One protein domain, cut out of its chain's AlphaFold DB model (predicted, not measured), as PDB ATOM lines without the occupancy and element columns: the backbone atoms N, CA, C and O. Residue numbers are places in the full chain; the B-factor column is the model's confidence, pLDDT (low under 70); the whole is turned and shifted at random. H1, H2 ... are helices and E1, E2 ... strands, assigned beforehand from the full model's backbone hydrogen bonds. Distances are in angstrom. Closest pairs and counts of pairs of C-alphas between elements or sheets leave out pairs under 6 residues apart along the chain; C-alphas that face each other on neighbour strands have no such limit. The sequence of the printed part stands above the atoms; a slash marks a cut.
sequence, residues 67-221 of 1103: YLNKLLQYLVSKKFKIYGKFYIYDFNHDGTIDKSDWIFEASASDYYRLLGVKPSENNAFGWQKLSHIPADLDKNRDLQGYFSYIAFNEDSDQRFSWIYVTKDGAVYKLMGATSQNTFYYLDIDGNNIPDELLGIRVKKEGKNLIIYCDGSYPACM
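What this domain is: This is residues 67 to 221 of the 1103 residues of an uncharacterized protein of Nitratiruptor tergarcus DSM 16512 (UniProt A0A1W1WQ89). A long antiparallel sheet of eight strands, curled like part of a barrel, makes the main wall of the domain, and a small three-stranded sheet, E1, E11 and E10, is partly face to face with it near E6, E7 and E8, the strands of the two crossed. H1 stands on the small sheet at one end of the long axis, while E5, the edge of the large sheet, lies toward the other end. The 155 printed residues hold one named helix and then eleven named strands; the large sheet runs E5, E4, E3, E2, E6, E7, E8, E9 and the small one E1, E11, E10, both antiparallel. The class is mostly strand, with under half of the residues in named elements. The whole is compact, with a radius of gyration of the C-alphas of 15.8 A, and the C-alphas span 46 by 33 by 27 A.

How they stand to each other: H1, residues 67 to 76, is on the sheet that E1, residues 79 to 81, makes with E11, residues 208 to 213, and E10, residues 200 to 205. H1 lies over E11 at a height of 10.1 A over the sheet and stands up from it at 52 degrees; the closest C-alphas of H1 and E11 are those of Val 76 and Ile 211, 5.1 A apart. In H1 every O i to N i+4 pair is within hydrogen-bond range. E1 runs on into E2, residues 84 to 88, across a break of 2 residues, at 68 degrees, and the chain changes sheet there. E2, E3 at residues 102 to 107, E4 at residues 110 to 113 and E5 at residues 128 to 130 form a meander, each strand the antiparallel neighbour of the one before. Within hydrogen-bond range are N 103 and O 87, 2.8 A, N 104 and O 112, 2.8 A, and N 130 and O 111, 2.8 A. On the other side of E2 is E6, residues 143 to 149, with N 86 and O 145 at 2.9 A. E6, E7 at residues 162 to 166, E8 at residues 171 to 177 and E9 at residues 183 to 185 form a second meander, with N 146 and O 165 at 2.8 A, N 172 and O 164 at 2.8 A, and N 175 and O 184 at 2.8 A. The pairing of E8 is staggered: its residues 171 to 173 pair with E7 and 174 to 177 with E9. E10 and E11 are a hairpin, with N 203 and O 210 at 2.8 A, and across E1 and E11 N 209 and O 80 are 2.7 A apart. The two sheets form a sandwich, two sheets face to face, with strands at 82 degrees to each other; the closest C-alphas of E1 and E6 are those of Lys 81 and Ser 148, 6.1 A apart.

Where its parts are: H1 begins at C-alpha 67, (-17.651, -28.368, 21.113), and is 14.6 A long from first to last C-alpha. By the same measure E2 is 13.5 A, E3 15.5 A, E6 18.6 A, E7 13.2 A, E8 17.6 A, E10 15.9 A and E11 16.7 A. E1, E5 and E9 have 3 residues each and E4 has 4. E6 begins at C-alpha 143, (3.419, -6.183, 18.581), and E11 ends at C-alpha 213, (-20.418, -11.547, 22.726).

The domain as a whole: The two C-alphas farthest apart are those of Asp 94 and Met 221, 47.6 A. The printed part has no cut. The links E2 to E3, E4 to E5, E5 to E6, E6 to E7 and E9 to E10 are long. The mean pLDDT of the printed part is 89.2, and residues 179, 216 and 218 to 221 are under 70.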
ATOM      1  N   TYR A  67     -18.949 -28.837  20.620       93.88
ATOM      2  CA  TYR A  67     -17.651 -28.368  21.113       93.88
ATOM      3  C   TYR A  67     -17.519 -26.845  21.013       93.88
ATOM      4  O   TYR A  67     -17.209 -26.185  22.005       93.88
ATOM      5  N   LEU A  68     -17.821 -26.279  19.838       93.12
ATOM      6  CA  LEU A  68     -17.706 -24.840  19.593       93.12
ATOM      7  C   LEU A  68     -18.628 -24.040  20.521       93.12
ATOM      8  O   LEU A  68     -18.199 -23.059  21.123       93.12
ATOM      9  N   ASN A  69     -19.865 -24.506  20.716       90.06
ATOM     10  CA  ASN A  69     -20.817 -23.862  21.622       90.06
ATOM     11  C   ASN A  69     -20.298 -23.827  23.063       90.06
ATOM     12  O   ASN A  69     -20.326 -22.778  23.708       90.06
ATOM     13  N   LYS A  70     -19.774 -24.954  23.559       94.38
ATOM     14  CA  LYS A  70     -19.172 -25.018  24.895       94.38
ATOM     15  C   LYS A  70     -17.942 -24.114  25.009       94.38
ATOM     16  O   LYS A  70     -17.771 -23.470  26.042       94.38
ATOM     17  N   LEU A  71     -17.105 -24.039  23.970       95.50
ATOM     18  CA  LEU A  71     -15.914 -23.186  23.951       95.50
ATOM     19  C   LEU A  71     -16.294 -21.706  24.029       95.50
ATOM     20  O   LEU A  71     -15.771 -20.989  24.878       95.50
ATOM     21  N   LEU A  72     -17.227 -21.250  23.193       94.50
ATOM     22  CA  LEU A  72     -17.666 -19.853  23.183       94.50
ATOM     23  C   LEU A  72     -18.292 -19.455  24.523       94.50
ATOM     24  O   LEU A  72     -17.895 -18.444  25.102       94.50
ATOM     25  N   GLN A  73     -19.185 -20.288  25.068       93.44
ATOM     26  CA  GLN A  73     -19.761 -20.079  26.402       93.44
ATOM     27  C   GLN A  73     -18.679 -20.016  27.487       93.44
ATOM     28  O   GLN A  73     -18.712 -19.146  28.360       93.44
ATOM     29  N   TYR A  74     -17.682 -20.901  27.420       96.06
ATOM     30  CA  TYR A  74     -16.565 -20.908  28.355       96.06
ATOM     31  C   TYR A  74     -15.748 -19.612  28.285       96.06
ATOM     32  O   TYR A  74     -15.458 -19.017  29.326       96.06
ATOM     33  N   LEU A  75     -15.427 -19.144  27.076       96.31
ATOM     34  CA  LEU A  75     -14.647 -17.928  26.855       96.31
ATOM     35  C   LEU A  75     -15.367 -16.675  27.370       96.31
ATOM     36  O   LEU A  75     -14.750 -15.845  28.031       96.31
ATOM     37  N   VAL A  76     -16.675 -16.540  27.151       95.62
ATOM     38  CA  VAL A  76     -17.413 -15.351  27.624       95.62
ATOM     39  C   VAL A  76     -17.705 -15.381  29.129       95.62
ATOM     40  O   VAL A  76     -17.969 -14.345  29.736       95.62
ATOM     41  N   SER A  77     -17.623 -16.555  29.765       95.44
ATOM     42  CA  SER A  77     -17.926 -16.721  31.195       95.44
ATOM     43  C   SER A  77     -16.805 -16.286  32.149       95.44
ATOM     44  O   SER A  77     -17.024 -16.222  33.362       95.44
ATOM     45  N   LYS A  78     -15.589 -16.011  31.651       96.06
ATOM     46  CA  LYS A  78     -14.398 -15.784  32.487       96.06
ATOM     47  C   LYS A  78     -13.516 -14.650  31.969       96.06
ATOM     48  O   LYS A  78     -13.559 -14.256  30.811       96.06
ATOM     49  N   LYS A  79     -12.659 -14.143  32.860       96.75
ATOM     50  CA  LYS A  79     -11.522 -13.287  32.499       96.75
ATOM     51  C   LYS A  79     -10.271 -14.150  32.402       96.75
ATOM     52  O   LYS A  79     -10.032 -14.965  33.292       96.75
ATOM     53  N   PHE A  80      -9.449 -13.928  31.382       97.31
ATOM     54  CA  PHE A  80      -8.230 -14.708  31.180       97.31
ATOM     55  C   PHE A  80      -6.982 -13.855  31.340       97.31
ATOM     56  O   PHE A  80      -6.895 -12.749  30.815       97.31
ATOM     57  N   LYS A  81      -5.989 -14.364  32.067       97.31
ATOM     58  CA  LYS A  81      -4.708 -13.675  32.243       97.31
ATOM     59  C   LYS A  81      -3.931 -13.682  30.924       97.31
ATOM     60  O   LYS A  81      -3.803 -14.722  30.282       97.31
ATOM     61  N   ILE A  82      -3.361 -12.545  30.542       96.69
ATOM     62  CA  ILE A  82      -2.381 -12.470  29.455       96.69
ATOM     63  C   ILE A  82      -1.076 -13.069  29.979       96.69
ATOM     64  O   ILE A  82      -0.480 -12.532  30.917       96.69
ATOM     65  N   TYR A  83      -0.654 -14.189  29.397       94.38
ATOM     66  CA  TYR A  83       0.568 -14.891  29.799       94.38
ATOM     67  C   TYR A  83       1.807 -14.382  29.073       94.38
ATOM     68  O   TYR A  83       2.908 -14.531  29.590       94.38
ATOM     69  N   GLY A  84       1.629 -13.737  27.924       93.31
ATOM     70  CA  GLY A  84       2.704 -13.015  27.273       93.31
ATOM     71  C   GLY A  84       2.243 -12.263  26.038       93.31
ATOM     72  O   GLY A  84       1.096 -12.383  25.593       93.31
ATOM     73  N   LYS A  85       3.150 -11.439  25.531       95.50
ATOM     74  CA  LYS A  85       2.966 -10.667  24.304       95.50
ATOM     75  C   LYS A  85       3.676 -11.348  23.155       95.50
ATOM     76  O   LYS A  85       4.675 -12.034  23.368       95.50
ATOM     77  N   PHE A  86       3.151 -11.128  21.965       93.50
ATOM     78  CA  PHE A  86       3.616 -11.784  20.768       93.50
ATOM     79  C   PHE A  86       4.101 -10.765  19.733       93.50
ATOM     80  O   PHE A  86       3.387  -9.808  19.428       93.50
ATOM     81  N   TYR A  87       5.310 -10.975  19.223       94.56
ATOM     82  CA  TYR A  87       5.998 -10.102  18.279       94.56
ATOM     83  C   TYR A  87       6.442 -10.894  17.056       94.56
ATOM     84  O   TYR A  87       6.801 -12.066  17.178       94.56
ATOM     85  N   ILE A  88       6.469 -10.234  15.904       91.38
ATOM     86  CA  ILE A  88       7.134 -10.749  14.707       91.38
ATOM     87  C   ILE A  88       8.498 -10.066  14.593       91.38
ATOM     88  O   ILE A  88       8.586  -8.851  14.751       91.38
ATOM     89  N   TYR A  89       9.547 -10.846  14.354       92.12
ATOM     90  CA  TYR A  89      10.919 -10.363  14.259       92.12
ATOM     91  C   TYR A  89      11.726 -11.198  13.274       92.12
ATOM     92  O   TYR A  89      11.959 -12.378  13.527       92.12
ATOM     93  N   ASP A  90      12.182 -10.557  12.201       92.19
ATOM     94  CA  ASP A  90      13.093 -11.135  11.215       92.19
ATOM     95  C   ASP A  90      14.459 -11.418  11.861       92.19
ATOM     96  O   ASP A  90      15.299 -10.528  11.999       92.19
ATOM     97  N   PHE A  91      14.679 -12.666  12.284       87.81
ATOM     98  CA  PHE A  91      15.942 -13.072  12.903       87.81
ATOM     99  C   PHE A  91      17.107 -13.147  11.909       87.81
ATOM    100  O   PHE A  91      18.260 -13.175  12.347       87.81
ATOM    101  N   ASN A  92      16.825 -13.219  10.606       89.50
ATOM    102  CA  ASN A  92      17.835 -13.326   9.557       89.50
ATOM    103  C   ASN A  92      18.226 -11.953   8.989       89.50
ATOM    104  O   ASN A  92      19.264 -11.845   8.334       89.50
ATOM    105  N   HIS A  93      17.436 -10.912   9.277       87.94
ATOM    106  CA  HIS A  93      17.560  -9.561   8.729       87.94
ATOM    107  C   HIS A  93      17.583  -9.534   7.192       87.94
ATOM    108  O   HIS A  93      18.270  -8.704   6.590       87.94
ATOM    109  N   ASP A  94      16.863 -10.452   6.549       92.31
ATOM    110  CA  ASP A  94      16.788 -10.575   5.091       92.31
ATOM    111  C   ASP A  94      15.534  -9.911   4.486       92.31
ATOM    112  O   ASP A  94      15.376  -9.863   3.264       92.31
ATOM    113  N   GLY A  95      14.674  -9.335   5.330       88.56
ATOM    114  CA  GLY A  95      13.416  -8.698   4.956       88.56
ATOM    115  C   GLY A  95      12.247  -9.675   4.829       88.56
ATOM    116  O   GLY A  95      11.142  -9.243   4.489       88.56
ATOM    117  N   THR A  96      12.459 -10.967   5.092       88.94
ATOM    118  CA  THR A  96      11.421 -11.998   5.073       88.94
ATOM    119  C   THR A  96      11.066 -12.435   6.492       88.94
ATOM    120  O   THR A  96      11.901 -12.476   7.384       88.94
ATOM    121  N   ILE A  97       9.777 -12.695   6.724       82.31
ATOM    122  CA  ILE A  97       9.283 -13.196   8.008       82.31
ATOM    123  C   ILE A  97       8.924 -14.663   7.831       82.31
ATOM    124  O   ILE A  97       7.896 -14.990   7.230       82.31
ATOM    125  N   ASP A  98       9.739 -15.544   8.395       82.69
ATOM    126  CA  ASP A  98       9.447 -16.966   8.436       82.69
ATOM    127  C   ASP A  98       8.411 -17.309   9.517       82.69
ATOM    128  O   ASP A  98       8.181 -16.596  10.498       82.69
ATOM    129  N   LYS A  99       7.807 -18.498   9.409       74.62
ATOM    130  CA  LYS A  99       6.867 -19.028  10.421       74.62
ATOM    131  C   LYS A  99       7.492 -19.203  11.819       74.62
ATOM    132  O   LYS A  99       6.769 -19.440  12.782       74.62
ATOM    133  N   SER A 100       8.821 -19.111  11.927       74.19
ATOM    134  CA  SER A 100       9.591 -19.211  13.179       74.19
ATOM    135  C   SER A 100      10.111 -17.864  13.710       74.19
ATOM    136  O   SER A 100      10.813 -17.820  14.726       74.19
ATOM    137  N   ASP A 101       9.753 -16.759  13.056       85.12
ATOM    138  CA  ASP A 101      10.250 -15.405  13.344       85.12
ATOM    139  C   ASP A 101       9.376 -14.672  14.353       85.12
ATOM    140  O   ASP A 101       8.843 -13.584  14.153       85.12
ATOM    141  N   TRP A 102       9.117 -15.399  15.429       88.88
ATOM    142  CA  TRP A 102       7.998 -15.198  16.325       88.88
ATOM    143  C   TRP A 102       8.571 -15.135  17.748       88.88
ATOM    144  O   TRP A 102       9.120 -16.121  18.246       88.88
ATOM    145  N   ILE A 103       8.483 -13.978  18.415       93.62
ATOM    146  CA  ILE A 103       8.992 -13.765  19.781       93.62
ATOM    147  C   ILE A 103       7.829 -13.691  20.769       93.62
ATOM    148  O   ILE A 103       6.920 -12.872  20.641       93.62
ATOM    149  N   PHE A 104       7.904 -14.510  21.812       93.50
ATOM    150  CA  PHE A 104       7.001 -14.497  22.954       93.50
ATOM    151  C   PHE A 104       7.687 -13.893  24.183       93.50
ATOM    152  O   PHE A 104       8.658 -14.438  24.708       93.50
ATOM    153  N   GLU A 105       7.168 -12.761  24.656       95.25
ATOM    154  CA  GLU A 105       7.578 -12.112  25.908       95.25
ATOM    155  C   GLU A 105       6.646 -12.579  27.033       95.25
ATOM    156  O   GLU A 105       5.539 -12.053  27.184       95.25
ATOM    157  N   ALA A 106       7.086 -13.559  27.830       92.94
ATOM    158  CA  ALA A 106       6.338 -14.050  28.992       92.94
ATOM    159  C   ALA A 106       6.442 -13.084  30.186       92.94
ATOM    160  O   ALA A 106       5.497 -12.880  30.952       92.94
ATOM    161  N   SER A 107       7.616 -12.473  30.350       91.56
ATOM    162  CA  SER A 107       7.926 -11.471  31.369       91.56
ATOM    163  C   SER A 107       8.964 -10.485  30.817       91.56
ATOM    164  O   SER A 107       9.529 -10.713  29.753       91.56
ATOM    165  N   ALA A 108       9.256  -9.400  31.539       89.50
ATOM    166  CA  ALA A 108      10.259  -8.415  31.113       89.50
ATOM    167  C   ALA A 108      11.694  -8.980  30.992       89.50
ATOM    168  O   ALA A 108      12.570  -8.296  30.473       89.50
ATOM    169  N   SER A 109      11.947 -10.196  31.482       90.56
ATOM    170  CA  SER A 109      13.245 -10.878  31.405       90.56
ATOM    171  C   SER A 109      13.167 -12.266  30.766       90.56
ATOM    172  O   SER A 109      14.187 -12.942  30.670       90.56
ATOM    173  N   ASP A 110      11.979 -12.716  30.352       94.81
ATOM    174  CA  ASP A 110      11.768 -14.058  29.809       94.81
ATOM    175  C   ASP A 110      11.197 -13.981  28.395       94.81
ATOM    176  O   ASP A 110       9.994 -13.794  28.188       94.81
ATOM    177  N   TYR A 111      12.104 -14.158  27.438       94.44
ATOM    178  CA  TYR A 111      11.847 -14.119  26.008       94.44
ATOM    179  C   TYR A 111      12.032 -15.502  25.411       94.44
ATOM    180  O   TYR A 111      12.987 -16.205  25.747       94.44
ATOM    181  N   TYR A 112      11.140 -15.881  24.510       93.50
ATOM    182  CA  TYR A 112      11.203 -17.164  23.834       93.50
ATOM    183  C   TYR A 112      11.008 -16.964  22.339       93.50
ATOM    184  O   TYR A 112      10.075 -16.277  21.925       93.50
ATOM    185  N   ARG A 113      11.862 -17.585  21.528       90.69
ATOM    186  CA  ARG A 113      11.592 -17.775  20.106       90.69
ATOM    187  C   ARG A 113      10.656 -18.960  19.960       90.69
ATOM    188  O   ARG A 113      10.923 -20.043  20.493       90.69
ATOM    189  N   LEU A 114       9.553 -18.741  19.271       83.19
ATOM    190  CA  LEU A 114       8.609 -19.793  18.970       83.19
ATOM    191  C   LEU A 114       9.210 -20.742  17.946       83.19
ATOM    192  O   LEU A 114       9.794 -20.291  16.966       83.19
ATOM    193  N   LEU A 115       9.079 -22.047  18.188       78.25
ATOM    194  CA  LEU A 115       9.626 -23.084  17.311       78.25
ATOM    195  C   LEU A 115      11.154 -23.014  17.106       78.25
ATOM    196  O   LEU A 115      11.679 -23.579  16.148       78.25
ATOM    197  N   GLY A 116      11.885 -22.367  18.022       75.88
ATOM    198  CA  GLY A 116      13.352 -22.373  18.022       75.88
ATOM    199  C   GLY A 116      13.952 -23.745  18.367       75.88
ATOM    200  O   GLY A 116      15.117 -24.012  18.087       75.88
ATOM    201  N   VAL A 117      13.151 -24.648  18.943       82.38
ATOM    202  CA  VAL A 117      13.458 -26.079  19.071       82.38
ATOM    203  C   VAL A 117      12.260 -26.915  18.616       82.38
ATOM    204  O   VAL A 117      11.123 -26.453  18.647       82.38
ATOM    205  N   LYS A 118      12.489 -28.170  18.215       83.38
ATOM    206  CA  LYS A 118      11.405 -29.081  17.815       83.38
ATOM    207  C   LYS A 118      10.410 -29.286  18.979       83.38
ATOM    208  O   LYS A 118      10.867 -29.585  20.088       83.38
ATOM    209  N   PRO A 119       9.084 -29.173  18.758       84.44
ATOM    210  CA  PRO A 119       8.079 -29.460  19.777       84.44
ATOM    211  C   PRO A 119       8.272 -30.836  20.427       84.44
ATOM    212  O   PRO A 119       8.591 -31.820  19.757       84.44
ATOM    213  N   SER A 120       8.085 -30.905  21.744       81.00
ATOM    214  CA  SER A 120       8.190 -32.134  22.546       81.00
ATOM    215  C   SER A 120       7.101 -32.178  23.614       81.00
ATOM    216  O   SER A 120       6.417 -31.181  23.841       81.00
ATOM    217  N   GLU A 121       6.953 -33.303  24.317       76.69
ATOM    218  CA  GLU A 121       5.895 -33.442  25.325       76.69
ATOM    219  C   GLU A 121       5.964 -32.396  26.448       76.69
ATOM    220  O   GLU A 121       4.920 -31.963  26.938       76.69
ATOM    221  N   ASN A 122       7.183 -31.959  26.789       79.75
ATOM    222  CA  ASN A 122       7.469 -30.957  27.821       79.75
ATOM    223  C   ASN A 122       7.628 -29.533  27.259       79.75
ATOM    224  O   ASN A 122       7.784 -28.579  28.019       79.75
ATOM    225  N   ASN A 123       7.613 -29.376  25.934       83.62
ATOM    226  CA  ASN A 123       7.705 -28.095  25.242       83.62
ATOM    227  C   ASN A 123       6.812 -28.138  23.998       83.62
ATOM    228  O   ASN A 123       7.297 -28.222  22.867       83.62
ATOM    229  N   ALA A 124       5.499 -28.136  24.234       79.50
ATOM    230  CA  ALA A 124       4.478 -28.412  23.221       79.50
ATOM    231  C   ALA A 124       4.503 -27.442  22.024       79.50
ATOM    232  O   ALA A 124       4.018 -27.779  20.950       79.50
ATOM    233  N   PHE A 125       5.109 -26.265  22.191       83.06
ATOM    234  CA  PHE A 125       5.232 -25.235  21.157       83.06
ATOM    235  C   PHE A 125       6.673 -25.016  20.676       83.06
ATOM    236  O   PHE A 125       6.936 -24.083  19.923       83.06
ATOM    237  N   GLY A 126       7.633 -25.834  21.123       86.00
ATOM    238  CA  GLY A 126       9.017 -25.715  20.665       86.00
ATOM    239  C   GLY A 126       9.704 -24.401  21.063       86.00
ATOM    240  O   GLY A 126      10.557 -23.895  20.339       86.00
ATOM    241  N   TRP A 127       9.330 -23.814  22.202       87.75
ATOM    242  CA  TRP A 127       9.902 -22.563  22.697       87.75
ATOM    243  C   TRP A 127      11.403 -22.693  22.969       87.75
ATOM    244  O   TRP A 127      11.823 -23.541  23.759       87.75
ATOM    245  N   GLN A 128      12.210 -21.812  22.387       91.69
ATOM    246  CA  GLN A 128      13.622 -21.653  22.728       91.69
ATOM    247  C   GLN A 128      13.794 -20.377  23.544       91.69
ATOM    248  O   GLN A 128      13.502 -19.288  23.055       91.69
ATOM    249  N   LYS A 129      14.283 -20.490  24.782       93.81
ATOM    250  CA  LYS A 129      14.566 -19.310  25.606       93.81
ATOM    251  C   LYS A 129      15.690 -18.487  24.972       93.81
ATOM    252  O   LYS A 129      16.750 -19.028  24.662       93.81
ATOM    253  N   LEU A 130      15.461 -17.189  24.810       93.81
ATOM    254  CA  LEU A 130      16.460 -16.222  24.368       93.81
ATOM    255  C   LEU A 130      17.172 -15.642  25.595       93.81
ATOM    256  O   LEU A 130      16.536 -15.362  26.613       93.81
ATOM    257  N   SER A 131      18.493 -15.465  25.512       93.31
ATOM    258  CA  SER A 131      19.278 -14.831  26.582       93.31
ATOM    259  C   SER A 131      18.946 -13.344  26.724       93.31
ATOM    260  O   SER A 131      18.872 -12.837  27.842       93.31
ATOM    261  N   HIS A 132      18.689 -12.673  25.600       91.69
ATOM    262  CA  HIS A 132      18.268 -11.279  25.507       91.69
ATOM    263  C   HIS A 132      17.250 -11.123  24.370       91.69
ATOM    264  O   HIS A 132      17.269 -11.888  23.406       91.69
ATOM    265  N   ILE A 133      16.363 -10.136  24.483       93.44
ATOM    266  CA  ILE A 133      15.520  -9.709  23.360       93.44
ATOM    267  C   ILE A 133      16.390  -8.966  22.332       93.44
ATOM    268  O   ILE A 133      17.312  -8.259  22.758       93.44
ATOM    269  N   PRO A 134      16.144  -9.101  21.016       94.19
ATOM    270  CA  PRO A 134      16.895  -8.341  20.026       94.19
ATOM    271  C   PRO A 134      16.783  -6.835  20.276       94.19
ATOM    272  O   PRO A 134      15.703  -6.324  20.580       94.19
ATOM    273  N   ALA A 135      17.921  -6.138  20.220       93.31
ATOM    274  CA  ALA A 135      18.020  -4.736  20.633       93.31
ATOM    275  C   ALA A 135      17.261  -3.775  19.702       93.31
ATOM    276  O   ALA A 135      16.919  -2.667  20.107       93.31
ATOM    277  N   ASP A 136      17.003  -4.209  18.473       93.19
ATOM    278  CA  ASP A 136      16.326  -3.483  17.405       93.19
ATOM    279  C   ASP A 136      14.831  -3.827  17.272       93.19
ATOM    280  O   ASP A 136      14.154  -3.242  16.428       93.19
ATOM    281  N   LEU A 137      14.287  -4.719  18.113       94.38
ATOM    282  CA  LEU A 137      12.847  -4.991  18.141       94.38
ATOM    283  C   LEU A 137      12.072  -3.767  18.653       94.38
ATOM    284  O   LEU A 137      12.158  -3.408  19.836       94.38
ATOM    285  N   ASP A 138      11.223  -3.181  17.809       93.25
ATOM    286  CA  ASP A 138      10.317  -2.112  18.214       93.25
ATOM    287  C   ASP A 138       9.072  -2.721  18.871       93.25
ATOM    288  O   ASP A 138       8.107  -3.128  18.224       93.25
ATOM    289  N   LYS A 139       9.065  -2.747  20.208       92.12
ATOM    290  CA  LYS A 139       7.971  -3.337  20.998       92.12
ATOM    291  C   LYS A 139       6.593  -2.697  20.772       92.12
ATOM    292  O   LYS A 139       5.604  -3.282  21.217       92.12
ATOM    293  N   ASN A 140       6.505  -1.512  20.172       88.19
ATOM    294  CA  ASN A 140       5.224  -0.876  19.871       88.19
ATOM    295  C   ASN A 140       4.772  -1.195  18.449       88.19
ATOM    296  O   ASN A 140       3.612  -1.549  18.251       88.19
ATOM    297  N   ARG A 141       5.682  -1.087  17.477       89.88
ATOM    298  CA  ARG A 141       5.379  -1.350  16.066       89.88
ATOM    299  C   ARG A 141       5.184  -2.838  15.784       89.88
ATOM    300  O   ARG A 141       4.272  -3.204  15.047       89.88
ATOM    301  N   ASP A 142       6.000  -3.685  16.402       91.31
ATOM    302  CA  ASP A 142       6.122  -5.097  16.028       91.31
ATOM    303  C   ASP A 142       5.197  -6.014  16.858       91.31
ATOM    304  O   ASP A 142       5.174  -7.231  16.662       91.31
ATOM    305  N   LEU A 143       4.405  -5.448  17.782       95.19
ATOM    306  CA  LEU A 143       3.419  -6.183  18.581       95.19
ATOM    307  C   LEU A 143       2.267  -6.686  17.697       95.19
ATOM    308  O   LEU A 143       1.498  -5.896  17.151       95.19
ATOM    309  N   GLN A 144       2.088  -8.004  17.639       95.06
ATOM    310  CA  GLN A 144       1.038  -8.644  16.839       95.06
ATOM    311  C   GLN A 144      -0.159  -9.111  17.661       95.06
ATOM    312  O   GLN A 144      -1.269  -9.173  17.135       95.06
ATOM    313  N   GLY A 145       0.033  -9.422  18.945       95.44
ATOM    314  CA  GLY A 145      -1.059  -9.921  19.772       95.44
ATOM    315  C   GLY A 145      -0.654 -10.417  21.156       95.44
ATOM    316  O   GLY A 145       0.415 -10.101  21.689       95.44
ATOM    317  N   TYR A 146      -1.550 -11.200  21.750       95.50
ATOM    318  CA  TYR A 146      -1.472 -11.708  23.114       95.50
ATOM    319  C   TYR A 146      -1.817 -13.195  23.153       95.50
ATOM    320  O   TYR A 146      -2.778 -13.629  22.522       95.50
ATOM    321  N   PHE A 147      -1.087 -13.960  23.964       93.56
ATOM    322  CA  PHE A 147      -1.439 -15.345  24.272       93.56
ATOM    323  C   PHE A 147      -2.059 -15.454  25.657       93.56
ATOM    324  O   PHE A 147      -1.585 -14.856  26.635       93.56
ATOM    325  N   SER A 148      -3.105 -16.266  25.746       95.56
ATOM    326  CA  SER A 148      -3.776 -16.554  27.003       95.56
ATOM    327  C   SER A 148      -4.087 -18.037  27.128       95.56
ATOM    328  O   SER A 148      -4.648 -18.645  26.219       95.56
ATOM    329  N   TYR A 149      -3.693 -18.616  28.257       95.12
ATOM    330  CA  TYR A 149      -4.037 -19.983  28.615       95.12
ATOM    331  C   TYR A 149      -5.455 -20.008  29.182       95.12
ATOM    332  O   TYR A 149      -5.739 -19.300  30.154       95.12
ATOM    333  N   ILE A 150      -6.336 -20.801  28.571       95.88
ATOM    334  CA  ILE A 150      -7.764 -20.835  28.897       95.88
ATOM    335  C   ILE A 150      -8.160 -22.051  29.739       95.88
ATOM    336  O   ILE A 150      -9.151 -21.955  30.462       95.88
ATOM    337  N   ALA A 151      -7.394 -23.148  29.708       94.94
ATOM    338  CA  ALA A 151      -7.699 -24.391  30.436       94.94
ATOM    339  C   ALA A 151      -9.148 -24.877  30.210       94.94
ATOM    340  O   ALA A 151      -9.916 -25.093  31.147       94.94
ATOM    341  N   PHE A 152      -9.563 -24.937  28.948       95.94
ATOM    342  CA  PHE A 152     -10.870 -25.411  28.525       95.94
ATOM    343  C   PHE A 152     -10.942 -26.935  28.631       95.94
ATOM    344  O   PHE A 152     -10.269 -27.652  27.898       95.94
ATOM    345  N   ASN A 153     -11.776 -27.431  29.544       93.81
ATOM    346  CA  ASN A 153     -11.826 -28.848  29.925       93.81
ATOM    347  C   ASN A 153     -12.214 -29.816  28.793       93.81
ATOM    348  O   ASN A 153     -11.974 -31.011  28.926       93.81
ATOM    349  N   GLU A 154     -12.834 -29.327  27.718       94.44
ATOM    350  CA  GLU A 154     -13.204 -30.163  26.568       94.44
ATOM    351  C   GLU A 154     -12.050 -30.300  25.558       94.44
ATOM    352  O   GLU A 154     -12.159 -31.081  24.615       94.44
ATOM    353  N   ASP A 155     -10.937 -29.575  25.743       93.00
ATOM    354  CA  ASP A 155      -9.717 -29.827  24.978       93.00
ATOM    355  C   ASP A 155      -9.156 -31.203  25.354       93.00
ATOM    356  O   ASP A 155      -8.821 -31.462  26.516       93.00
ATOM    357  N   SER A 156      -8.996 -32.065  24.349       87.19
ATOM    358  CA  SER A 156      -8.423 -33.406  24.507       87.19
ATOM    359  C   SER A 156      -6.968 -33.386  24.990       87.19
ATOM    360  O   SER A 156      -6.524 -34.332  25.637       87.19
ATOM    361  N   ASP A 157      -6.239 -32.297  24.728       89.50
ATOM    362  CA  ASP A 157      -4.889 -32.058  25.230       89.50
ATOM    363  C   ASP A 157      -4.777 -30.651  25.833       89.50
ATOM    364  O   ASP A 157      -4.673 -29.631  25.145       89.50
ATOM    365  N   GLN A 158      -4.753 -30.608  27.165       88.50
ATOM    366  CA  GLN A 158      -4.702 -29.369  27.937       88.50
ATOM    367  C   GLN A 158      -3.428 -28.543  27.698       88.50
ATOM    368  O   GLN A 158      -3.413 -27.359  28.041       88.50
ATOM    369  N   ARG A 159      -2.371 -29.104  27.090       88.44
ATOM    370  CA  ARG A 159      -1.161 -28.346  26.716       88.44
ATOM    371  C   ARG A 159      -1.446 -27.321  25.623       88.44
ATOM    372  O   ARG A 159      -0.822 -26.262  25.618       88.44
ATOM    373  N   PHE A 160      -2.423 -27.594  24.757       88.69
ATOM    374  CA  PHE A 160      -2.861 -26.701  23.681       88.69
ATOM    375  C   PHE A 160      -4.084 -25.867  24.067       88.69
ATOM    376  O   PHE A 160      -4.694 -25.223  23.217       88.69
ATOM    377  N   SER A 161      -4.425 -25.803  25.357       94.50
ATOM    378  CA  SER A 161      -5.563 -25.020  25.837       94.50
ATOM    379  C   SER A 161      -5.297 -23.510  25.883       94.50
ATOM    380  O   SER A 161      -5.363 -22.864  26.927       94.50
ATOM    381  N   TRP A 162      -4.970 -22.941  24.726       94.44
ATOM    382  CA  TRP A 162      -4.574 -21.552  24.532       94.44
ATOM    383  C   TRP A 162      -5.449 -20.867  23.486       94.44
ATOM    384  O   TRP A 162      -5.937 -21.502  22.548       94.44
ATOM    385  N   ILE A 163      -5.587 -19.554  23.632       95.88
ATOM    386  CA  ILE A 163      -6.067 -18.661  22.578       95.88
ATOM    387  C   ILE A 163      -4.985 -17.648  22.222       95.88
ATOM    388  O   ILE A 163      -4.209 -17.208  23.083       95.88
ATOM    389  N   TYR A 164      -4.972 -17.266  20.953       94.62
ATOM    390  CA  TYR A 164      -4.231 -16.129  20.438       94.62
ATOM    391  C   TYR A 164      -5.216 -15.005  20.130       94.62
ATOM    392  O   TYR A 164      -6.218 -15.231  19.455       94.62
ATOM    393  N   VAL A 165      -4.942 -13.809  20.646       96.06
ATOM    394  CA  VAL A 165      -5.733 -12.610  20.363       96.06
ATOM    395  C   VAL A 165      -4.865 -11.616  19.615       96.06
ATOM    396  O   VAL A 165      -3.847 -11.176  20.154       96.06
ATOM    397  N   THR A 166      -5.250 -11.257  18.393       95.38
ATOM    398  CA  THR A 166      -4.509 -10.281  17.582       95.38
ATOM    399  C   THR A 166      -4.572  -8.888  18.208       95.38
ATOM    400  O   THR A 166      -5.414  -8.599  19.062       95.38
ATOM    401  N   LYS A 167      -3.686  -7.984  17.780       93.38
ATOM    402  CA  LYS A 167      -3.698  -6.573  18.197       93.38
ATOM    403  C   LYS A 167      -5.036  -5.881  17.897       93.38
ATOM    404  O   LYS A 167      -5.429  -5.002  18.659       93.38
ATOM    405  N   ASP A 168      -5.733  -6.336  16.852       93.25
ATOM    406  CA  ASP A 168      -7.026  -5.811  16.399       93.25
ATOM    407  C   ASP A 168      -8.225  -6.510  17.076       93.25
ATOM    408  O   ASP A 168      -9.365  -6.083  16.920       93.25
ATOM    409  N   GLY A 169      -7.976  -7.547  17.890       94.00
ATOM    410  CA  GLY A 169      -8.974  -8.177  18.760       94.00
ATOM    411  C   GLY A 169      -9.591  -9.482  18.249       94.00
ATOM    412  O   GLY A 169     -10.466 -10.013  18.935       94.00
ATOM    413  N   ALA A 170      -9.130 -10.014  17.114       95.19
ATOM    414  CA  ALA A 170      -9.561 -11.313  16.593       95.19
ATOM    415  C   ALA A 170      -9.036 -12.456  17.471       95.19
ATOM    416  O   ALA A 170      -7.895 -12.398  17.942       95.19
ATOM    417  N   VAL A 171      -9.853 -13.489  17.698       95.88
ATOM    418  CA  VAL A 171      -9.539 -14.603  18.612       95.88
ATOM    419  C   VAL A 171      -9.402 -15.907  17.849       95.88
ATOM    420  O   VAL A 171     -10.345 -16.346  17.206       95.88
ATOM    421  N   TYR A 172      -8.268 -16.578  18.013       95.50
ATOM    422  CA  TYR A 172      -7.995 -17.879  17.410       95.50
ATOM    423  C   TYR A 172      -7.748 -18.924  18.495       95.50
ATOM    424  O   TYR A 172      -6.990 -18.689  19.443       95.50
ATOM    425  N   LYS A 173      -8.370 -20.097  18.355       95.56
ATOM    426  CA  LYS A 173      -8.165 -21.243  19.251       95.56
ATOM    427  C   LYS A 173      -7.014 -22.103  18.739       95.56
ATOM    428  O   LYS A 173      -7.047 -22.554  17.601       95.56
ATOM    429  N   LEU A 174      -6.015 -22.354  19.584       92.38
ATOM    430  CA  LEU A 174      -4.922 -23.270  19.266       92.38
ATOM    431  C   LEU A 174      -5.332 -24.711  19.576       92.38
ATOM    432  O   LEU A 174      -5.922 -24.974  20.627       92.38
ATOM    433  N   MET A 175      -4.990 -25.627  18.671       88.81
ATOM    434  CA  MET A 175      -5.321 -27.055  18.749       88.81
ATOM    435  C   MET A 175      -4.078 -27.957  18.782       88.81
ATOM    436  O   MET A 175      -4.169 -29.089  19.245       88.81
ATOM    437  N   GLY A 176      -2.909 -27.482  18.328       84.25
ATOM    438  CA  GLY A 176      -1.690 -28.297  18.293       84.25
ATOM    439  C   GLY A 176      -0.488 -27.620  17.631       84.25
ATOM    440  O   GLY A 176      -0.580 -26.482  17.173       84.25
ATOM    441  N   ALA A 177       0.631 -28.345  17.538       81.62
ATOM    442  CA  ALA A 177       1.785 -27.995  16.707       81.62
ATOM    443  C   ALA A 177       2.342 -29.241  15.989       81.62
ATOM    444  O   ALA A 177       2.403 -30.326  16.571       81.62
ATOM    445  N   THR A 178       2.745 -29.102  14.724       73.31
ATOM    446  CA  THR A 178       3.335 -30.181  13.918       73.31
ATOM    447  C   THR A 178       4.801 -30.429  14.259       73.31
ATOM    448  O   THR A 178       5.513 -29.564  14.768       73.31
ATOM    449  N   SER A 179       5.302 -31.601  13.857       68.38
ATOM    450  CA  SER A 179       6.737 -31.917  13.860       68.38
ATOM    451  C   SER A 179       7.571 -31.044  12.909       68.38
ATOM    452  O   SER A 179       8.796 -31.046  13.027       68.38
ATOM    453  N   GLN A 180       6.915 -30.320  11.992       71.62
ATOM    454  CA  GLN A 180       7.489 -29.357  11.046       71.62
ATOM    455  C   GLN A 180       7.361 -27.906  11.531       71.62
ATOM    456  O   GLN A 180       7.452 -26.984  10.727       71.62
ATOM    457  N   ASN A 181       7.135 -27.689  12.827       70.12
ATOM    458  CA  ASN A 181       7.081 -26.353  13.403       70.12
ATOM    459  C   ASN A 181       5.950 -25.481  12.810       70.12
ATOM    460  O   ASN A 181       6.174 -24.361  12.367       70.12
ATOM    461  N   THR A 182       4.717 -25.986  12.743       74.19
ATOM    462  CA  THR A 182       3.536 -25.194  12.337       74.19
ATOM    463  C   THR A 182       2.389 -25.416  13.316       74.19
ATOM    464  O   THR A 182       2.181 -26.540  13.767       74.19
ATOM    465  N   PHE A 183       1.646 -24.365  13.654       77.94
ATOM    466  CA  PHE A 183       0.477 -24.464  14.527       77.94
ATOM    467  C   PHE A 183      -0.742 -25.036  13.815       77.94
ATOM    468  O   PHE A 183      -1.007 -24.697  12.665       77.94
ATOM    469  N   TYR A 184      -1.518 -25.826  14.553       83.88
ATOM    470  CA  TYR A 184      -2.905 -26.120  14.223       83.88
ATOM    471  C   TYR A 184      -3.812 -25.203  15.023       83.88
ATOM    472  O   TYR A 184      -3.679 -25.091  16.248       83.88
ATOM    473  N   TYR A 185      -4.747 -24.584  14.323       90.38
ATOM    474  CA  TYR A 185      -5.821 -23.805  14.910       90.38
ATOM    475  C   TYR A 185      -7.127 -24.580  14.779       90.38
ATOM    476  O   TYR A 185      -7.186 -25.589  14.074       90.38
ATOM    477  N   LEU A 186      -8.151 -24.151  15.509       92.88
ATOM    478  CA  LEU A 186      -9.491 -24.662  15.288       92.88
ATOM    479  C   LEU A 186      -9.934 -24.198  13.901       92.88
ATOM    480  O   LEU A 186     -10.060 -23.002  13.669       92.88
ATOM    481  N   ASP A 187     -10.111 -25.169  13.021       89.94
ATOM    482  CA  ASP A 187     -10.586 -25.013  11.656       89.94
ATOM    483  C   ASP A 187     -12.037 -25.512  11.640       89.94
ATOM    484  O   ASP A 187     -12.313 -26.701  11.823       89.94
ATOM    485  N   ILE A 188     -12.963 -24.561  11.624       89.50
ATOM    486  CA  ILE A 188     -14.404 -24.759  11.754       89.50
ATOM    487  C   ILE A 188     -14.981 -25.235  10.418       89.50
ATOM    488  O   ILE A 188     -15.922 -26.035  10.435       89.50
ATOM    489  N   ASP A 189     -14.435 -24.770   9.292       86.19
ATOM    490  CA  ASP A 189     -14.922 -25.094   7.945       86.19
ATOM    491  C   ASP A 189     -14.131 -26.220   7.236       86.19
ATOM    492  O   ASP A 189     -14.619 -26.796   6.260       86.19
ATOM    493  N   GLY A 190     -12.971 -26.610   7.769       88.06
ATOM    494  CA  GLY A 190     -12.138 -27.710   7.281       88.06
ATOM    495  C   GLY A 190     -11.181 -27.335   6.145       88.06
ATOM    496  O   GLY A 190     -10.694 -28.231   5.444       88.06
ATOM    497  N   ASN A 191     -10.924 -26.045   5.906       86.19
ATOM    498  CA  ASN A 191     -10.103 -25.561   4.791       86.19
ATOM    499  C   ASN A 191      -8.578 -25.547   5.076       86.19
ATOM    500  O   ASN A 191      -7.783 -25.237   4.184       86.19
ATOM    501  N   ASN A 192      -8.148 -25.949   6.275       82.19
ATOM    502  CA  ASN A 192      -6.784 -25.883   6.820       82.19
ATOM    503  C   ASN A 192      -6.216 -24.459   7.003       82.19
ATOM    504  O   ASN A 192      -4.993 -24.281   7.068       82.19
ATOM    505  N   ILE A 193      -7.073 -23.448   7.109       83.88
ATOM    506  CA  ILE A 193      -6.751 -22.051   7.412       83.88
ATOM    507  C   ILE A 193      -7.262 -21.753   8.835       83.88
ATOM    508  O   ILE A 193      -8.304 -22.256   9.239       83.88
ATOM    509  N   PRO A 194      -6.527 -20.981   9.657       85.62
ATOM    510  CA  PRO A 194      -7.000 -20.626  10.991       85.62
ATOM    511  C   PRO A 194      -8.294 -19.808  10.944       85.62
ATOM    512  O   PRO A 194      -8.279 -18.681  10.445       85.62
ATOM    513  N   ASP A 195      -9.363 -20.322  11.551       92.75
ATOM    514  CA  ASP A 195     -10.616 -19.585  11.676       92.75
ATOM    515  C   ASP A 195     -10.638 -18.702  12.922       92.75
ATOM    516  O   ASP A 195     -10.270 -19.107  14.035       92.75
ATOM    517  N   GLU A 196     -11.113 -17.472  12.737       95.12
ATOM    518  CA  GLU A 196     -11.475 -16.613  13.856       95.12
ATOM    519  C   GLU A 196     -12.701 -17.205  14.568       95.12
ATOM    520  O   GLU A 196     -13.676 -17.624  13.945       95.12
ATOM    521  N   LEU A 197     -12.686 -17.202  15.900       95.19
ATOM    522  CA  LEU A 197     -13.870 -17.492  16.701       95.19
ATOM    523  C   LEU A 197     -14.869 -16.336  16.552       95.19
ATOM    524  O   LEU A 197     -14.841 -15.365  17.308       95.19
ATOM    525  N   LEU A 198     -15.742 -16.440  15.553       90.50
ATOM    526  CA  LEU A 198     -16.738 -15.419  15.239       90.50
ATOM    527  C   LEU A 198     -17.744 -15.222  16.385       90.50
ATOM    528  O   LEU A 198     -18.051 -16.135  17.154       90.50
ATOM    529  N   GLY A 199     -18.278 -14.002  16.494       88.31
ATOM    530  CA  GLY A 199     -19.308 -13.664  17.479       88.31
ATOM    531  C   GLY A 199     -18.800 -13.279  18.868       88.31
ATOM    532  O   GLY A 199     -19.609 -13.010  19.764       88.31
ATOM    533  N   ILE A 200     -17.481 -13.241  19.069       92.88
ATOM    534  CA  ILE A 200     -16.852 -12.735  20.289       92.88
ATOM    535  C   ILE A 200     -15.906 -11.571  19.989       92.88
ATOM    536  O   ILE A 200     -15.341 -11.436  18.909       92.88
ATOM    537  N   ARG A 201     -15.747 -10.689  20.973       92.56
ATOM    538  CA  ARG A 201     -14.848  -9.532  20.959       92.56
ATOM    539  C   ARG A 201     -14.017  -9.546  22.220       92.56
ATOM    540  O   ARG A 201     -14.442 -10.071  23.250       92.56
ATOM    541  N   VAL A 202     -12.846  -8.926  22.148       96.00
ATOM    542  CA  VAL A 202     -11.918  -8.879  23.274       96.00
ATOM    543  C   VAL A 202     -11.654  -7.449  23.695       96.00
ATOM    544  O   VAL A 202     -11.279  -6.594  22.899       96.00
ATOM    545  N   LYS A 203     -11.781  -7.206  24.997       94.75
ATOM    546  CA  LYS A 203     -11.318  -5.987  25.650       94.75
ATOM    547  C   LYS A 203     -10.181  -6.336  26.598       94.75
ATOM    548  O   LYS A 203     -10.315  -7.195  27.470       94.75
ATOM    549  N   LYS A 204      -9.055  -5.641  26.458       94.88
ATOM    550  CA  LYS A 204      -7.930  -5.750  27.389       94.88
ATOM    551  C   LYS A 204      -8.179  -4.875  28.619       94.88
ATOM    552  O   LYS A 204      -8.319  -3.662  28.501       94.88
ATOM    553  N   GLU A 205      -8.178  -5.481  29.802       95.56
ATOM    554  CA  GLU A 205      -8.252  -4.789  31.093       95.56
ATOM    555  C   GLU A 205      -7.004  -5.110  31.928       95.56
ATOM    556  O   GLU A 205      -6.915  -6.122  32.632       95.56
ATOM    557  N   GLY A 206      -5.991  -4.247  31.817       94.62
ATOM    558  CA  GLY A 206      -4.701  -4.435  32.479       94.62
ATOM    559  C   GLY A 206      -3.967  -5.681  31.970       94.62
ATOM    560  O   GLY A 206      -3.576  -5.746  30.804       94.62
ATOM    561  N   LYS A 207      -3.759  -6.663  32.859       95.00
ATOM    562  CA  LYS A 207      -3.128  -7.963  32.546       95.00
ATOM    563  C   LYS A 207      -4.140  -9.055  32.175       95.00
ATOM    564  O   LYS A 207      -3.746 -10.214  32.080       95.00
ATOM    565  N   ASN A 208      -5.415  -8.711  31.999       96.56
ATOM    566  CA  ASN A 208      -6.471  -9.663  31.670       96.56
ATOM    567  C   ASN A 208      -7.125  -9.335  30.321       96.56
ATOM    568  O   ASN A 208      -7.213  -8.172  29.924       96.56
ATOM    569  N   LEU A 209      -7.615 -10.372  29.650       97.06
ATOM    570  CA  LEU A 209      -8.525 -10.322  28.515       97.06
ATOM    571  C   LEU A 209      -9.942 -10.589  29.020       97.06
ATOM    572  O   LEU A 209     -10.169 -11.528  29.789       97.06
ATOM    573  N   ILE A 210     -10.880  -9.756  28.586       96.62
ATOM    574  CA  ILE A 210     -12.314  -9.961  28.765       96.62
ATOM    575  C   ILE A 210     -12.897 -10.235  27.398       96.62
ATOM    576  O   ILE A 210     -12.811  -9.385  26.513       96.62
ATOM    577  N   ILE A 211     -13.477 -11.417  27.250       95.88
ATOM    578  CA  ILE A 211     -14.120 -11.851  26.021       95.88
ATOM    579  C   ILE A 211     -15.622 -11.688  26.218       95.88
ATOM    580  O   ILE A 211     -16.158 -12.082  27.251       95.88
ATOM    581  N   TYR A 212     -16.296 -11.064  25.264       94.00
ATOM    582  CA  TYR A 212     -17.733 -10.821  25.321       94.00
ATOM    583  C   TYR A 212     -18.363 -11.030  23.952       94.00
ATOM    584  O   TYR A 212     -17.701 -10.911  22.926       94.00
ATOM    585  N   CYS A 213     -19.650 -11.343  23.945       90.56
ATOM    586  CA  CYS A 213     -20.418 -11.547  22.726       90.56
ATOM    587  C   CYS A 213     -20.645 -10.195  22.039       90.56
ATOM    588  O   CYS A 213     -21.039  -9.237  22.705       90.56
ATOM    589  N   ASP A 214     -20.465 -10.104  20.723       84.19
ATOM    590  CA  ASP A 214     -20.800  -8.871  19.985       84.19
ATOM    591  C   ASP A 214     -22.292  -8.738  19.648       84.19
ATOM    592  O   ASP A 214     -22.720  -7.738  19.080       84.19
ATOM    593  N   GLY A 215     -23.084  -9.736  20.041       74.69
ATOM    594  CA  GLY A 215     -24.525  -9.780  19.839       74.69
ATOM    595  C   GLY A 215     -24.962 -10.336  18.484       74.69
ATOM    596  O   GLY A 215     -26.162 -10.447  18.257       74.69
ATOM    597  N   SER A 216     -24.025 -10.720  17.612       69.75
ATOM    598  CA  SER A 216     -24.327 -11.236  16.269       69.75
ATOM    599  C   SER A 216     -24.465 -12.763  16.194       69.75
ATOM    600  O   SER A 216     -25.013 -13.270  15.222       69.75
ATOM    601  N   TYR A 217     -24.016 -13.506  17.217       71.19
ATOM    602  CA  TYR A 217     -23.905 -14.969  17.154       71.19
ATOM    603  C   TYR A 217     -24.770 -15.691  18.217       71.19
ATOM    604  O   TYR A 217     -24.531 -15.519  19.419       71.19
ATOM    605  N   PRO A 218     -25.756 -16.530  17.829       62.75
ATOM    606  CA  PRO A 218     -26.717 -17.152  18.754       62.75
ATOM    607  C   PRO A 218     -26.094 -18.088  19.799       62.75
ATOM    608  O   PRO A 218     -26.576 -18.163  20.933       62.75
ATOM    609  N   ALA A 219     -24.997 -18.777  19.458       60.00
ATOM    610  CA  ALA A 219     -24.302 -19.684  20.378       60.00
ATOM    611  C   ALA A 219     -23.764 -18.969  21.632       60.00
ATOM    612  O   ALA A 219     -23.632 -19.578  22.693       60.00
ATOM    613  N   CYS A 220     -23.519 -17.663  21.519       59.41
ATOM    614  CA  CYS A 220     -23.043 -16.802  22.590       59.41
ATOM    615  C   CYS A 220     -24.176 -16.256  23.489       59.41
ATOM    616  O   CYS A 220     -23.891 -15.715  24.556       59.41
ATOM    617  N   MET A 221     -25.450 -16.388  23.086       54.06
ATOM    618  CA  MET A 221     -26.625 -15.898  23.834       54.06
ATOM    619  C   MET A 221     -27.443 -17.001  24.521       54.06
ATOM    620  O   MET A 221     -28.337 -16.700  25.306       54.06
TER     621      MET A 221